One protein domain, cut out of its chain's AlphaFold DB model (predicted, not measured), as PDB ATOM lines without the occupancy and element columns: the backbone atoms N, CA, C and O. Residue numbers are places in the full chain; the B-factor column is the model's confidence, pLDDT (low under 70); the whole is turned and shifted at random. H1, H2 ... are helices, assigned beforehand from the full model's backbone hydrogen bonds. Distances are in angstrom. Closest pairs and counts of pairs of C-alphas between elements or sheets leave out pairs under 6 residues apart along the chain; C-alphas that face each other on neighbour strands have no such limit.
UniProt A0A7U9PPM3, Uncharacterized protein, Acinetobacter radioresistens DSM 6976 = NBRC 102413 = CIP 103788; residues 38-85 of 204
ATOM      1  N   GLU A  38      -7.073  23.771 -19.058       88.75
ATOM      2  CA  GLU A  38      -6.496  24.715 -18.097       88.75
ATOM      3  C   GLU A  38      -4.960  24.697 -18.099       88.75
ATOM      4  O   GLU A  38      -4.332  25.738 -17.917       88.75
ATOM      5  N   VAL A  39      -4.349  23.536 -18.353       88.31
ATOM      6  CA  VAL A  39      -2.891  23.400 -18.488       88.31
ATOM      7  C   VAL A  39      -2.421  23.967 -19.827       88.31
ATOM      8  O   VAL A  39      -1.384  24.621 -19.863       88.31
ATOM      9  N   GLN A  40      -3.194  23.796 -20.906       86.88
ATOM     10  CA  GLN A  40      -2.901  24.429 -22.198       86.88
ATOM     11  C   GLN A  40      -2.910  25.954 -22.073       86.88
ATOM     12  O   GLN A  40      -1.961  26.609 -22.492       86.88
ATOM     13  N   MET A  41      -3.925  26.518 -21.411       86.12
ATOM     14  CA  MET A  41      -3.963  27.954 -21.137       86.12
ATOM     15  C   MET A  41      -2.760  28.398 -20.299       86.12
ATOM     16  O   MET A  41      -2.128  29.402 -20.621       86.12
ATOM     17  N   LEU A  42      -2.421  27.654 -19.238       87.25
ATOM     18  CA  LEU A  42      -1.251  27.945 -18.406       87.25
ATOM     19  C   LEU A  42       0.034  27.958 -19.245       87.25
ATOM     20  O   LEU A  42       0.826  28.891 -19.132       87.25
ATOM     21  N   ARG A  43       0.198  26.971 -20.132       84.69
ATOM     22  CA  ARG A  43       1.314  26.871 -21.075       84.69
ATOM     23  C   ARG A  43       1.383  28.091 -21.986       84.69
ATOM     24  O   ARG A  43       2.453  28.671 -22.133       84.69
ATOM     25  N   ASP A  44       0.263  28.504 -22.568       82.94
ATOM     26  CA  ASP A  44       0.226  29.650 -23.478       82.94
ATOM     27  C   ASP A  44       0.641  30.943 -22.766       82.94
ATOM     28  O   ASP A  44       1.376  31.749 -23.337       82.94
ATOM     29  N   TYR A  45       0.257  31.128 -21.500       80.25
ATOM     30  CA  TYR A  45       0.763  32.237 -20.686       80.25
ATOM     31  C   TYR A  45       2.259  32.097 -20.373       80.25
ATOM     32  O   TYR A  45       2.992  33.081 -20.464       80.25
ATOM     33  N   GLU A  46       2.734  30.898 -20.029       79.81
ATOM     34  CA  GLU A  46       4.151  30.632 -19.740       79.81
ATOM     35  C   GLU A  46       5.071  30.856 -20.958       79.81
ATOM     36  O   GLU A  46       6.213  31.293 -20.776       79.81
ATOM     37  N   PHE A  47       4.584  30.582 -22.174       73.50
ATOM     38  CA  PHE A  47       5.316  30.741 -23.437       73.50
ATOM     39  C   PHE A  47       5.213  32.147 -24.039       73.50
ATOM     40  O   PHE A  47       6.213  32.657 -24.538       73.50
ATOM     41  N   ASN A  48       4.039  32.789 -23.995       63.62
ATOM     42  CA  ASN A  48       3.829  34.100 -24.625       63.62
ATOM     43  C   ASN A  48       4.263  35.283 -23.741       63.62
ATOM     44  O   ASN A  48       4.517  36.374 -24.253       63.62
ATOM     45  N   LEU A  49       4.382  35.098 -22.421       55.72
ATOM     46  CA  LEU A  49       4.893  36.127 -21.511       55.72
ATOM     47  C   LEU A  49       6.410  35.961 -21.327       55.72
ATOM     48  O   LEU A  49       6.893  35.294 -20.402       55.72
ATOM     49  N   HIS A  50       7.176  36.626 -22.190       49.72
ATOM     50  CA  HIS A  50       8.634  36.784 -22.079       49.72
ATOM     51  C   HIS A  50       9.087  37.706 -20.921       49.72
ATOM     52  O   HIS A  50      10.215  38.191 -20.928       49.72
ATOM     53  N   ASP A  51       8.246  37.955 -19.913       52.59
ATOM     54  CA  ASP A  51       8.425  39.072 -18.981       52.59
ATOM     55  C   ASP A  51       8.402  38.617 -17.501       52.59
ATOM     56  O   ASP A  51       7.517  37.842 -17.123       52.59
ATOM     57  N   PRO A  52       9.320  39.082 -16.624       51.59
ATOM     58  CA  PRO A  52       9.311  38.842 -15.168       51.59
ATOM     59  C   PRO A  52       8.024  39.234 -14.407       51.59
ATOM     60  O   PRO A  52       7.927  38.977 -13.208       51.59
ATOM     61  N   LEU A  53       7.010  39.797 -15.068       54.66
ATOM     62  CA  LEU A  53       5.719  40.180 -14.477       54.66
ATOM     63  C   LEU A  53       4.678  39.040 -14.375       54.66
ATOM     64  O   LEU A  53       3.529  39.310 -14.020       54.66
ATOM     65  N   ARG A  54       5.054  37.773 -14.626       61.56
ATOM     66  CA  ARG A  54       4.159  36.585 -14.596       61.56
ATOM     67  C   ARG A  54       3.225  36.532 -13.380       61.56
ATOM     68  O   ARG A  54       2.037  36.271 -13.528       61.56
ATOM     69  N   ALA A  55       3.743  36.829 -12.187       59.66
ATOM     70  CA  ALA A  55       2.991  36.756 -10.930       59.66
ATOM     71  C   ALA A  55       1.924  37.859 -10.756       59.66
ATOM     72  O   ALA A  55       1.078  37.748  -9.872       59.66
ATOM     73  N   ASN A  56       1.944  38.901 -11.594       63.59
ATOM     74  CA  ASN A  56       1.035  40.045 -11.497       63.59
ATOM     75  C   ASN A  56      -0.108  39.997 -12.522       63.59
ATOM     76  O   ASN A  56      -0.996  40.849 -12.487       63.59
ATOM     77  N   HIS A  57      -0.113  39.018 -13.433       76.94
ATOM     78  CA  HIS A  57      -1.196  38.866 -14.400       76.94
ATOM     79  C   HIS A  57      -2.359  38.103 -13.754       76.94
ATOM     80  O   HIS A  57      -2.259  36.907 -13.482       76.94
ATOM     81  N   ALA A  58      -3.474  38.792 -13.494       82.75
ATOM     82  CA  ALA A  58      -4.611  38.233 -12.754       82.75
ATOM     83  C   ALA A  58      -5.157  36.932 -13.376       82.75
ATOM     84  O   ALA A  58      -5.536  36.007 -12.658       82.75
ATOM     85  N   GLU A  59      -5.152  36.837 -14.707       83.00
ATOM     86  CA  GLU A  59      -5.587  35.633 -15.421       83.00
ATOM     87  C   GLU A  59      -4.613  34.464 -15.242       83.00
ATOM     88  O   GLU A  59      -5.063  33.344 -15.010       83.00
ATOM     89  N   TYR A  60      -3.301  34.722 -15.242       84.62
ATOM     90  CA  TYR A  60      -2.292  33.696 -14.973       84.62
ATOM     91  C   TYR A  60      -2.440  33.148 -13.552       84.62
ATOM     92  O   TYR A  60      -2.517  31.938 -13.371       84.62
ATOM     93  N   VAL A  61      -2.558  34.025 -12.547       86.56
ATOM     94  CA  VAL A  61      -2.729  33.618 -11.139       86.56
ATOM     95  C   VAL A  61      -3.998  32.783 -10.956       86.56
ATOM     96  O   VAL A  61      -3.979  31.759 -10.274       86.56
ATOM     97  N   LYS A  62      -5.097  33.184 -11.605       89.44
ATOM     98  CA  LYS A  62      -6.360  32.442 -11.566       89.44
ATOM     99  C   LYS A  62      -6.225  31.052 -12.192       89.44
ATOM    100  O   LYS A  62      -6.691  30.080 -11.604       89.44
ATOM    101  N   ILE A  63      -5.605  30.952 -13.366       88.69
ATOM    102  CA  ILE A  63      -5.408  29.670 -14.056       88.69
ATOM    103  C   ILE A  63      -4.462  28.775 -13.255       88.69
ATOM    104  O   ILE A  63      -4.776  27.606 -13.044       88.69
ATOM    105  N   LEU A  64      -3.360  29.326 -12.744       89.38
ATOM    106  CA  LEU A  64      -2.412  28.601 -11.905       89.38
ATOM    107  C   LEU A  64      -3.092  28.021 -10.660       89.38
ATOM    108  O   LEU A  64      -2.901  26.844 -10.375       89.38
ATOM    109  N   SER A  65      -3.939  28.794  -9.971       91.19
ATOM    110  CA  SER A  65      -4.714  28.301  -8.821       91.19
ATOM    111  C   SER A  65      -5.620  27.128  -9.205       91.19
ATOM    112  O   SER A  65      -5.637  26.118  -8.511       91.19
ATOM    113  N   ILE A  66      -6.336  27.217 -10.334       90.94
ATOM    114  CA  ILE A  66      -7.206  26.128 -10.808       90.94
ATOM    115  C   ILE A  66      -6.389  24.866 -11.112       90.94
ATOM    116  O   ILE A  66      -6.800  23.761 -10.761       90.94
ATOM    117  N   VAL A  67      -5.243  25.024 -11.775       90.19
ATOM    118  CA  VAL A  67      -4.354  23.913 -12.130       90.19
ATOM    119  C   VAL A  67      -3.758  23.268 -10.874       90.19
ATOM    120  O   VAL A  67      -3.765  22.042 -10.765       90.19
ATOM    121  N   GLN A  68      -3.313  24.066  -9.901       92.38
ATOM    122  CA  GLN A  68      -2.797  23.574  -8.622       92.38
ATOM    123  C   GLN A  68      -3.864  22.801  -7.842       92.38
ATOM    124  O   GLN A  68      -3.599  21.680  -7.407       92.38
ATOM    125  N   ASP A  69      -5.081  23.339  -7.743       92.62
ATOM    126  CA  ASP A  69      -6.178  22.710  -7.003       92.62
ATOM    127  C   ASP A  69      -6.642  21.398  -7.653       92.62
ATOM    128  O   ASP A  69      -6.899  20.409  -6.962       92.62
ATOM    129  N   LYS A  70      -6.755  21.365  -8.989       90.69
ATOM    130  CA  LYS A  70      -7.290  20.203  -9.716       90.69
ATOM    131  C   LYS A  70      -6.254  19.118  -9.989       90.69
ATOM    132  O   LYS A  70      -6.585  17.936  -9.948       90.69
ATOM    133  N   LEU A  71      -5.036  19.510 -10.357       89.31
ATOM    134  CA  LEU A  71      -4.036  18.611 -10.943       89.31
ATOM    135  C   LEU A  71      -2.785  18.465 -10.075       89.31
ATOM    136  O   LEU A  71      -1.959  17.589 -10.352       89.31
ATOM    137  N   GLN A  72      -2.664  19.274  -9.014       91.25
ATOM    138  CA  GLN A  72      -1.528  19.266  -8.091       91.25
ATOM    139  C   GLN A  72      -0.197  19.411  -8.840       91.25
ATOM    140  O   GLN A  72       0.721  18.611  -8.653       91.25
ATOM    141  N   VAL A  73      -0.140  20.392  -9.743       89.44
ATOM    142  CA  VAL A  73       1.059  20.797 -10.489       89.44
ATOM    143  C   VAL A  73       1.175  22.321 -10.471       89.44
ATOM    144  O   VAL A  73       0.172  23.028 -10.403       89.44
ATOM    145  N   SER A  74       2.402  22.828 -10.521       88.31
ATOM    146  CA  SER A  74       2.753  24.246 -10.369       88.31
ATOM    147  C   SER A  74       3.127  24.951 -11.674       88.31
ATOM    148  O   SER A  74       3.376  26.154 -11.668       88.31
ATOM    149  N   SER A  75       3.176  24.220 -12.788       86.00
ATOM    150  CA  SER A  75       3.432  24.758 -14.127       86.00
ATOM    151  C   SER A  75       2.930  23.800 -15.203       86.00
ATOM    152  O   SER A  75       2.739  22.605 -14.938       86.00
ATOM    153  N   ALA A  76       2.770  24.290 -16.433       84.75
ATOM    154  CA  ALA A  76       2.514  23.402 -17.566       84.75
ATOM    155  C   ALA A  76       3.702  22.460 -17.810       84.75
ATOM    156  O   ALA A  76       3.514  21.285 -18.121       84.75
ATOM    157  N   ARG A  77       4.926  22.943 -17.562       82.19
ATOM    158  CA  ARG A  77       6.138  22.117 -17.591       82.19
ATOM    159  C   ARG A  77       6.073  20.940 -16.618       82.19
ATOM    160  O   ARG A  77       6.377  19.819 -17.016       82.19
ATOM    161  N   GLU A  78       5.697  21.174 -15.362       85.94
ATOM    162  CA  GLU A  78       5.583  20.098 -14.367       85.94
ATOM    163  C   GLU A  78       4.534  19.068 -14.792       85.94
ATOM    164  O   GLU A  78       4.747  17.867 -14.636       85.94
ATOM    165  N   TRP A  79       3.426  19.521 -15.383       87.88
ATOM    166  CA  TRP A  79       2.432  18.616 -15.948       87.88
ATOM    167  C   TRP A  79       3.041  17.732 -17.051       87.88
ATOM    168  O   TRP A  79       2.909  16.509 -16.986       87.88
ATOM    169  N   CYS A  80       3.771  18.310 -18.011       81.44
ATOM    170  CA  CYS A  80       4.446  17.540 -19.063       81.44
ATOM    171  C   CYS A  80       5.465  16.544 -18.484       81.44
ATOM    172  O   CYS A  80       5.467  15.373 -18.862       81.44
ATOM    173  N   GLU A  81       6.291  16.962 -17.522       80.56
ATOM    174  CA  GLU A  81       7.274  16.079 -16.880       80.56
ATOM    175  C   GLU A  81       6.591  14.918 -16.131       80.56
ATOM    176  O   GLU A  81       7.074  13.786 -16.178       80.56
ATOM    177  N   LYS A  82       5.444  15.170 -15.489       83.75
ATOM    178  CA  LYS A  82       4.692  14.178 -14.706       83.75
ATOM    179  C   LYS A  82       3.916  13.180 -15.565       83.75
ATOM    180  O   LYS A  82       3.876  12.003 -15.220       83.75
ATOM    181  N   PHE A  83       3.279  13.647 -16.637       83.25
ATOM    182  CA  PHE A  83       2.309  12.854 -17.402       83.25
ATOM    183  C   PHE A  83       2.805  12.436 -18.782       83.25
ATOM    184  O   PHE A  83       2.438  11.374 -19.276       83.25
ATOM    185  N   TRP A  84       3.646  13.253 -19.407       80.44
ATOM    186  CA  TRP A  84       4.300  12.897 -20.659       80.44
ATOM    187  C   TRP A  84       5.728  12.415 -20.452       80.44
ATOM    188  O   TRP A  84       6.311  11.905 -21.393       80.44
ATOM    189  N   HIS A  85       6.305  12.523 -19.252       77.19
ATOM    190  CA  HIS A  85       7.688  12.112 -18.982       77.19
ATOM    191  C   HIS A  85       8.724  12.830 -19.873       77.19
ATOM    192  O   HIS A  85       9.825  12.329 -20.122       77.19
TER     193      HIS A  85
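What this domain is: This is residues 38 to 85 of the 204 residues of an uncharacterized protein of Acinetobacter radioresistens DSM 6976 = NBRC 102413 = CIP 103788 (UniProt A0A7U9PPM3). Three helices make a small splayed cluster: H1 and H2 form a helical hairpin whose helices stand at an angle, and H3 packs on H1 with its first residue, Ala 76, near Arg 43. From there H3 runs on to one end of the longest axis, while the loop of residues 49 to 57 between H1 and H2 lies at the other end. The printed part has 48 residues with three named helices, H1, H2 and H3 in that order, and no named strand; its class is all helix. It is compact, with a radius of gyration of the C-alphas of 10.3 A, and spans 28 by 20 by 14 A.

How they stand to each other: H1, residues 38 to 48, touches H2, residues 58 to 71; their closest C-alphas are those of Leu 42 and Ile 63, 6.3 A apart. The two form a hairpin and run opposite ways at a steep tilt of 42 degrees. H1 also touches H3, residues 76 to 84, with the C-alphas of Arg 43 and Ala 76 closest at 5.1 A. These two run opposite ways at a steep tilt of 53 degrees. H2 and H3 are only just apart, their closest C-alphas 8.2 A from each other. In H1, H2 and H3 every O i to N i+4 pair is within hydrogen-bond range.

Where its parts are: H1 begins at C-alpha 38, at (-6.496, 24.715, -18.097), and is 15.4 A long from first to last C-alpha. H2, the longest helix with 14 residues, measures 19.7 A and begins at C-alpha 58, at (-4.611, 38.233, -12.754). H3 measures 11.1 A and ends at C-alpha 84, at (4.300, 12.897, -20.659).

The domain as a whole: The two C-alphas farthest apart are those of Asn 56 and His 85, at 29.7 A. The printed part has no cut. The link from H1 to H2 is short, with 9 residues, and that from H2 to H3 is tight, with 4. The mean pLDDT of the printed part is 80.3, and residues 48 to 56, of which Asn 48 belongs to H1, are under 70.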